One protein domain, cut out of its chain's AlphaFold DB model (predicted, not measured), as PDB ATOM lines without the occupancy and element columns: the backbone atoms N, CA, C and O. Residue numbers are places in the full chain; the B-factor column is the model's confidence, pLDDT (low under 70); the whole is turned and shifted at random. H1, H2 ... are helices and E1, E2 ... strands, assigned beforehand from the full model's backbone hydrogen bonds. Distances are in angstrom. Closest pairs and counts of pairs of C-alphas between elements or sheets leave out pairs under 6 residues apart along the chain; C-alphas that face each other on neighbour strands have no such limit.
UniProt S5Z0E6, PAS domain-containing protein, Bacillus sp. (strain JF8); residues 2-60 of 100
ATOM      1  N   GLU A   2     -22.144   6.596  41.399       66.94
ATOM      2  CA  GLU A   2     -22.031   6.392  39.944       66.94
ATOM      3  C   GLU A   2     -22.199   7.662  39.086       66.94
ATOM      4  O   GLU A   2     -21.385   7.925  38.203       66.94
ATOM      5  N   GLY A   3     -23.160   8.534  39.419       78.06
ATOM      6  CA  GLY A   3     -23.349   9.813  38.716       78.06
ATOM      7  C   GLY A   3     -22.172  10.792  38.850       78.06
ATOM      8  O   GLY A   3     -21.851  11.504  37.903       78.06
ATOM      9  N   LYS A   4     -21.461  10.785  39.992       84.62
ATOM     10  CA  LYS A   4     -20.254  11.613  40.180       84.62
ATOM     11  C   LYS A   4     -19.100  11.123  39.302       84.62
ATOM     12  O   LYS A   4     -18.411  11.938  38.698       84.62
ATOM     13  N   ARG A   5     -18.927   9.800  39.188       87.75
ATOM     14  CA  ARG A   5     -17.895   9.187  38.339       87.75
ATOM     15  C   ARG A   5     -18.170   9.422  36.853       87.75
ATOM     16  O   ARG A   5     -17.251   9.791  36.134       87.75
ATOM     17  N   LYS A   6     -19.428   9.294  36.412       86.00
ATOM     18  CA  LYS A   6     -19.830   9.584  35.025       86.00
ATOM     19  C   LYS A   6     -19.544  11.039  34.636       86.00
ATOM     20  O   LYS A   6     -18.939  11.276  33.597       86.00
ATOM     21  N   ASN A   7     -19.894  11.999  35.494       91.06
ATOM     22  CA  ASN A   7     -19.619  13.416  35.235       91.06
ATOM     23  C   ASN A   7     -18.117  13.744  35.241       91.06
ATOM     24  O   ASN A   7     -17.680  14.604  34.483       91.06
ATOM     25  N   MET A   8     -17.321  13.069  36.077       91.12
ATOM     26  CA  MET A   8     -15.867  13.256  36.101       91.12
ATOM     27  C   MET A   8     -15.200  12.741  34.822       91.12
ATOM     28  O   MET A   8     -14.367  13.440  34.255       91.12
ATOM     29  N   LEU A   9     -15.605  11.560  34.346       91.88
ATOM     30  CA  LEU A   9     -15.103  10.990  33.095       91.88
ATOM     31  C   LEU A   9     -15.477  11.851  31.887       91.88
ATOM     32  O   LEU A   9     -14.638  12.068  31.019       91.88
ATOM     33  N   LEU A  10     -16.704  12.383  31.857       92.00
ATOM     34  CA  LEU A  10     -17.148  13.265  30.779       92.00
ATOM     35  C   LEU A  10     -16.261  14.517  30.688       92.00
ATOM     36  O   LEU A  10     -15.718  14.803  29.630       92.00
ATOM     37  N   ARG A  11     -15.997  15.175  31.825       91.94
ATOM     38  CA  ARG A  11     -15.114  16.354  31.883       91.94
ATOM     39  C   ARG A  11     -13.672  16.055  31.484       91.94
ATOM     40  O   ARG A  11     -13.030  16.889  30.856       91.94
ATOM     41  N   GLN A  12     -13.141  14.896  31.877       92.56
ATOM     42  CA  GLN A  12     -11.795  14.485  31.467       92.56
ATOM     43  C   GLN A  12     -11.714  14.305  29.953       92.56
ATOM     44  O   GLN A  12     -10.725  14.695  29.341       92.56
ATOM     45  N   MET A  13     -12.757  13.733  29.360       93.25
ATOM     46  CA  MET A  13     -12.815  13.508  27.929       93.25
ATOM     47  C   MET A  13     -12.945  14.826  27.158       93.25
ATOM     48  O   MET A  13     -12.187  15.029  26.216       93.25
ATOM     49  N   ASP A  14     -13.798  15.748  27.616       92.06
ATOM     50  CA  ASP A  14     -13.915  17.097  27.041       92.06
ATOM     51  C   ASP A  14     -12.563  17.827  27.059       92.06
ATOM     52  O   ASP A  14     -12.117  18.339  26.035       92.06
ATOM     53  N   HIS A  15     -11.853  17.783  28.190       90.94
ATOM     54  CA  HIS A  15     -10.542  18.419  28.317       90.94
ATOM     55  C   HIS A  15      -9.489  17.823  27.367       90.94
ATOM     56  O   HIS A  15      -8.700  18.553  26.768       90.94
ATOM     57  N   LEU A  16      -9.472  16.495  27.204       92.88
ATOM     58  CA  LEU A  16      -8.567  15.835  26.257       92.88
ATOM     59  C   LEU A  16      -8.901  16.204  24.810       92.88
ATOM     60  O   LEU A  16      -7.989  16.442  24.018       92.88
ATOM     61  N   TYR A  17     -10.187  16.281  24.463       90.81
ATOM     62  CA  TYR A  17     -10.614  16.722  23.138       90.81
ATOM     63  C   TYR A  17     -10.195  18.165  22.855       90.81
ATOM     64  O   TYR A  17      -9.637  18.421  21.789       90.81
ATOM     65  N   GLU A  18     -10.388  19.082  23.805       90.12
ATOM     66  CA  GLU A  18      -9.923  20.470  23.690       90.12
ATOM     67  C   GLU A  18      -8.415  20.537  23.438       90.12
ATOM     68  O   GLU A  18      -7.973  21.215  22.510       90.12
ATOM     69  N   GLN A  19      -7.617  19.780  24.197       91.75
ATOM     70  CA  GLN A  19      -6.165  19.729  24.008       91.75
ATOM     71  C   GLN A  19      -5.790  19.233  22.604       91.75
ATOM     72  O   GLN A  19      -4.965  19.847  21.929       91.75
ATOM     73  N   ILE A  20      -6.403  18.145  22.134       91.69
ATOM     74  CA  ILE A  20      -6.117  17.587  20.804       91.69
ATOM     75  C   ILE A  20      -6.462  18.601  19.705       91.69
ATOM     76  O   ILE A  20      -5.675  18.807  18.778       91.69
ATOM     77  N   VAL A  21      -7.625  19.244  19.813       93.19
ATOM     78  CA  VAL A  21      -8.109  20.216  18.828       93.19
ATOM     79  C   VAL A  21      -7.241  21.475  18.810       93.19
ATOM     80  O   VAL A  21      -6.944  21.982  17.729       93.19
ATOM     81  N   GLU A  22      -6.800  21.973  19.964       89.81
ATOM     82  CA  GLU A  22      -5.992  23.199  20.047       89.81
ATOM     83  C   GLU A  22      -4.515  22.995  19.683       89.81
ATOM     84  O   GLU A  22      -3.855  23.933  19.225       89.81
ATOM     85  N   HIS A  23      -3.986  21.781  19.856       89.56
ATOM     86  CA  HIS A  23      -2.580  21.476  19.578       89.56
ATOM     87  C   HIS A  23      -2.326  20.826  18.210       89.56
ATOM     88  O   HIS A  23      -1.165  20.674  17.826       89.56
ATOM     89  N   THR A  24      -3.364  20.464  17.448       93.25
ATOM     90  CA  THR A  24      -3.180  20.020  16.058       93.25
ATOM     91  C   THR A  24      -2.726  21.170  15.159       93.25
ATOM     92  O   THR A  24      -3.182  22.300  15.300       93.25
ATOM     93  N   SER A  25      -1.860  20.880  14.187       92.69
ATOM     94  CA  SER A  25      -1.452  21.846  13.157       92.69
ATOM     95  C   SER A  25      -2.494  22.017  12.046       92.69
ATOM     96  O   SER A  25      -2.321  22.863  11.173       92.69
ATOM     97  N   GLN A  26      -3.557  21.207  12.036       93.94
ATOM     98  CA  GLN A  26      -4.637  21.336  11.061       93.94
ATOM     99  C   GLN A  26      -5.679  22.344  11.540       93.94
ATOM    100  O   GLN A  26      -6.134  22.294  12.683       93.94
ATOM    101  N   GLY A  27      -6.081  23.247  10.645       93.56
ATOM    102  CA  GLY A  27      -7.178  24.169  10.910       93.56
ATOM    103  C   GLY A  27      -8.499  23.416  11.046       93.56
ATOM    104  O   GLY A  27      -8.899  22.693  10.136       93.56
ATOM    105  N   ILE A  28      -9.174  23.599  12.178       95.00
ATOM    106  CA  ILE A  28     -10.488  23.026  12.470       95.00
ATOM    107  C   ILE A  28     -11.480  24.175  12.597       95.00
ATOM    108  O   ILE A  28     -11.222  25.154  13.297       95.00
ATOM    109  N   MET A  29     -12.622  24.032  11.929       94.19
ATOM    110  CA  MET A  29     -13.744  24.960  11.974       94.19
ATOM    111  C   MET A  29     -15.035  24.157  12.113       94.19
ATOM    112  O   MET A  29     -15.228  23.170  11.403       94.19
ATOM    113  N   VAL A  30     -15.913  24.586  13.014       94.75
ATOM    114  CA  VAL A  30     -17.248  24.008  13.201       94.75
ATOM    115  C   VAL A  30     -18.274  25.077  12.879       94.75
ATOM    116  O   VAL A  30     -18.160  26.211  13.352       94.75
ATOM    117  N   THR A  31     -19.276  24.712  12.088       94.88
ATOM    118  CA  THR A  31     -20.388  25.588  11.726       94.88
ATOM    119  C   THR A  31     -21.725  24.971  12.112       94.88
ATOM    120  O   THR A  31     -21.819  23.757  12.298       94.88
ATOM    121  N   ASP A  32     -22.765  25.794  12.191       94.25
ATOM    122  CA  ASP A  32     -24.144  25.309  12.148       94.25
ATOM    123  C   ASP A  32     -24.572  24.923  10.714       94.25
ATOM    124  O   ASP A  32     -23.766  24.914   9.774       94.25
ATOM    125  N   ALA A  33     -25.856  24.585  10.557       90.31
ATOM    126  CA  ALA A  33     -26.453  24.199   9.281       90.31
ATOM    127  C   ALA A  33     -26.520  25.347   8.255       90.31
ATOM    128  O   ALA A  33     -26.531  25.084   7.053       90.31
ATOM    129  N   ASP A  34     -26.494  26.604   8.707       89.75
ATOM    130  CA  ASP A  34     -26.467  27.801   7.858       89.75
ATOM    131  C   ASP A  34     -25.026  28.245   7.529       89.75
ATOM    132  O   ASP A  34     -24.794  29.305   6.936       89.75
ATOM    133  N   ALA A  35     -24.041  27.404   7.866       90.31
ATOM    134  CA  ALA A  35     -22.609  27.650   7.738       90.31
ATOM    135  C   ALA A  35     -22.100  28.832   8.583       90.31
ATOM    136  O   ALA A  35     -21.062  29.420   8.263       90.31
ATOM    137  N   CYS A  36     -22.804  29.184   9.660       95.06
ATOM    138  CA  CYS A  36     -22.346  30.152  10.647       95.06
ATOM    139  C   CYS A  36     -21.270  29.517  11.531       95.06
ATOM    140  O   CYS A  36     -21.477  28.444  12.094       95.06
ATOM    141  N   ILE A  37     -20.108  30.157  11.646       95.56
ATOM    142  CA  ILE A  37     -18.963  29.631  12.391       95.56
ATOM    143  C   ILE A  37     -19.241  29.702  13.895       95.56
ATOM    144  O   ILE A  37     -19.384  30.784  14.466       95.56
ATOM    145  N   LEU A  38     -19.254  28.534  14.534       96.38
ATOM    146  CA  LEU A  38     -19.441  28.359  15.976       96.38
ATOM    147  C   LEU A  38     -18.108  28.206  16.714       96.38
ATOM    148  O   LEU A  38     -17.990  28.576  17.882       96.38
ATOM    149  N   PHE A  39     -17.102  27.645  16.043       94.88
ATOM    150  CA  PHE A  39     -15.791  27.385  16.628       94.88
ATOM    151  C   PHE A  39     -14.696  27.357  15.561       94.88
ATOM    152  O   PHE A  39     -14.907  26.860  14.454       94.88
ATOM    153  N   VAL A  40     -13.511  27.835  15.940       95.31
ATOM    154  CA  VAL A  40     -12.247  27.646  15.222       95.31
ATOM    155  C   VAL A  40     -11.144  27.342  16.231       95.31
ATOM    156  O   VAL A  40     -11.162  27.900  17.331       95.31
ATOM    157  N   ASN A  41     -10.192  26.483  15.866       95.50
ATOM    158  CA  ASN A  41      -9.019  26.209  16.701       95.50
ATOM    159  C   ASN A  41      -7.877  27.211  16.452       95.50
ATOM    160  O   ASN A  41      -7.889  27.998  15.496       95.50
ATOM    161  N   ARG A  42      -6.834  27.155  17.286       94.56
ATOM    162  CA  ARG A  42      -5.629  27.980  17.123       94.56
ATOM    163  C   ARG A  42      -4.956  27.825  15.755       94.56
ATOM    164  O   ARG A  42      -4.528  28.825  15.180       94.56
ATOM    165  N   ALA A  43      -4.861  26.610  15.214       95.25
ATOM    166  CA  ALA A  43      -4.222  26.393  13.916       95.25
ATOM    167  C   ALA A  43      -4.973  27.074  12.770       95.25
ATOM    168  O   ALA A  43      -4.339  27.649  11.891       95.25
ATOM    169  N   PHE A  44      -6.307  27.098  12.804       93.88
ATOM    170  CA  PHE A  44      -7.103  27.861  11.846       93.88
ATOM    171  C   PHE A  44      -6.714  29.343  11.860       93.88
ATOM    172  O   PHE A  44      -6.469  29.929  10.806       93.88
ATOM    173  N   THR A  45      -6.606  29.934  13.052       92.75
ATOM    174  CA  THR A  45      -6.191  31.338  13.219       92.75
ATOM    175  C   THR A  45      -4.785  31.563  12.661       92.75
ATOM    176  O   THR A  45      -4.559  32.514  11.923       92.75
ATOM    177  N   ALA A  46      -3.844  30.658  12.947       92.12
ATOM    178  CA  ALA A  46      -2.467  30.761  12.466       92.12
ATOM    179  C   ALA A  46      -2.343  30.620  10.936       92.12
ATOM    180  O   ALA A  46      -1.553  31.326  10.318       92.12
ATOM    181  N   ILE A  47      -3.126  29.726  10.324       91.12
ATOM    182  CA  ILE A  47      -3.124  29.488   8.873       91.12
ATOM    183  C   ILE A  47      -3.793  30.646   8.126       91.12
ATOM    184  O   ILE A  47      -3.339  31.036   7.053       91.12
ATOM    185  N   THR A  48      -4.897  31.166   8.664       89.94
ATOM    186  CA  THR A  48      -5.737  32.153   7.970       89.94
ATOM    187  C   THR A  48      -5.423  33.600   8.333       89.94
ATOM    188  O   THR A  48      -5.847  34.502   7.620       89.94
ATOM    189  N   GLY A  49      -4.730  33.855   9.444       90.12
ATOM    190  CA  GLY A  49      -4.472  35.204   9.955       90.12
ATOM    191  C   GLY A  49      -5.693  35.910  10.561       90.12
ATOM    192  O   GLY A  49      -5.570  37.051  11.000       90.12
ATOM    193  N   TYR A  50      -6.865  35.269  10.611       90.00
ATOM    194  CA  TYR A  50      -8.053  35.826  11.257       90.00
ATOM    195  C   TYR A  50      -8.162  35.366  12.703       90.00
ATOM    196  O   TYR A  50      -8.085  34.170  12.977       90.00
ATOM    197  N   SER A  51      -8.408  36.304  13.618       92.50
ATOM    198  CA  SER A  51      -8.671  35.962  15.015       92.50
ATOM    199  C   SER A  51     -10.018  35.253  15.171       92.50
ATOM    200  O   SER A  51     -10.910  35.378  14.333       92.50
ATOM    201  N   LYS A  52     -10.207  34.541  16.283       93.06
ATOM    202  CA  LYS A  52     -11.497  33.927  16.624       93.06
ATOM    203  C   LYS A  52     -12.639  34.957  16.605       93.06
ATOM    204  O   LYS A  52     -13.672  34.710  15.988       93.06
ATOM    205  N   ASP A  53     -12.423  36.136  17.180       93.94
ATOM    206  CA  ASP A  53     -13.431  37.204  17.242       93.94
ATOM    207  C   ASP A  53     -13.767  37.786  15.860       93.94
ATOM    208  O   ASP A  53     -14.890  38.230  15.618       93.94
ATOM    209  N   ASP A  54     -12.827  37.736  14.909       91.06
ATOM    210  CA  ASP A  54     -13.088  38.162  13.536       91.06
ATOM    211  C   ASP A  54     -14.062  37.235  12.802       91.06
ATOM    212  O   ASP A  54     -14.673  37.680  11.826       91.06
ATOM    213  N   VAL A  55     -14.175  35.965  13.203       93.44
ATOM    214  CA  VAL A  55     -14.810  34.916  12.382       93.44
ATOM    215  C   VAL A  55     -16.032  34.277  13.025       93.44
ATOM    216  O   VAL A  55     -16.912  33.815  12.298       93.44
ATOM    217  N   LEU A  56     -16.123  34.260  14.355       95.38
ATOM    218  CA  LEU A  56     -17.287  33.714  15.051       95.38
ATOM    219  C   LEU A  56     -18.577  34.438  14.649       95.38
ATOM    220  O   LEU A  56     -18.608  35.660  14.497       95.38
ATOM    221  N   GLY A  57     -19.654  33.672  14.474       94.94
ATOM    222  CA  GLY A  57     -20.958  34.200  14.069       94.94
ATOM    223  C   GLY A  57     -21.043  34.610  12.593       94.94
ATOM    224  O   GLY A  57     -22.061  35.150  12.159       94.94
ATOM    225  N   LYS A  58     -19.982  34.392  11.809       93.19
ATOM    226  CA  LYS A  58     -19.927  34.746  10.388       93.19
ATOM    227  C   LYS A  58     -19.889  33.502   9.514       93.19
ATOM    228  O   LYS A  58     -19.616  32.407   9.988       93.19
ATOM    229  N   THR A  59     -20.138  33.674   8.218       91.12
ATOM    230  CA  THR A  59     -20.042  32.572   7.251       91.12
ATOM    231  C   THR A  59     -18.700  32.612   6.507       91.12
ATOM    232  O   THR A  59     -18.242  33.700   6.141       91.12
ATOM    233  N   PRO A  60     -18.085  31.455   6.174       85.56
ATOM    234  CA  PRO A  60     -16.846  31.395   5.382       85.56
ATOM    235  C   PRO A  60     -16.969  32.031   3.989       85.56
ATOM    236  O   PRO A  60     -15.972  32.267   3.307       85.56
TER     237      PRO A  60
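AT A GLANCE: This is residues 2 to 60 of the 100 residues of the protein "PAS domain-containing protein" of Bacillus sp. (strain JF8) (UniProt S5Z0E6). A long straight helix, H1, sticks out with residues 2 to 17 as an arm from a small head, which holds a short two-strand hairpin, E1 and E2, with H2 at one end of it and H3 near E2. The arm makes much of the length. The printed part has 59 residues, with three named helices and two named strands in the order H1, E1, E2, H2, H3; the sheet is antiparallel, order E1 - E2, and the class is mostly helix. The whole is loose, with a radius of gyration of the C-alphas of 14.3 A, and elongated, spanning 43 by 26 by 16 A.

HOW THE PARTS SIT: E1, residues 29 to 31, and E2, residues 37 to 40, form an antiparallel hairpin, their directions at 165 degrees. N 30 and O 39, 2.9 A apart, and N 38 and O 30, 2.8 A apart, are within hydrogen-bond range. The closest C-alphas of E2 and H3, residues 52 to 55, are those of Val 40 and Lys 52, 6.5 A apart. H2, residues 42 to 48, is close to H3 but not clearly touching; their closest C-alphas, those of Thr 45 and Lys 52, are 6.8 A apart. H1, residues 2 to 23, touches H2 with residues 22 to 23 alone, the closest C-alphas being those of Glu 22 and Arg 42, 5.6 A apart. These two run the same way at a shallow tilt of 30 degrees. H1 is apart from E2 and H3. Every O i to N i+4 pair is within hydrogen-bond range in H1 and H2, while H3 is too short for such a pair.

IN THESE COORDINATES: H1 runs 31.9 A from C-alpha 2 at (-22.031, 6.392, 39.944) to C-alpha 23 at (-2.580, 21.476, 19.578). E1 is 6.7 A long, E2 7.6 A and H2 10.1 A. H3 is 5.5 A long and ends at C-alpha 55, at (-14.810, 34.916, 12.382).

THE WHOLE: The C-alphas farthest apart, those of Glu 2 and Gly 49, are 45.1 A apart. Without residues 2 to 17, the body spans 27 by 19 by 13 A. The printed part has no cut, and its four links are tight. Mean pLDDT of the printed part is 91.6; residue 2 is under 70.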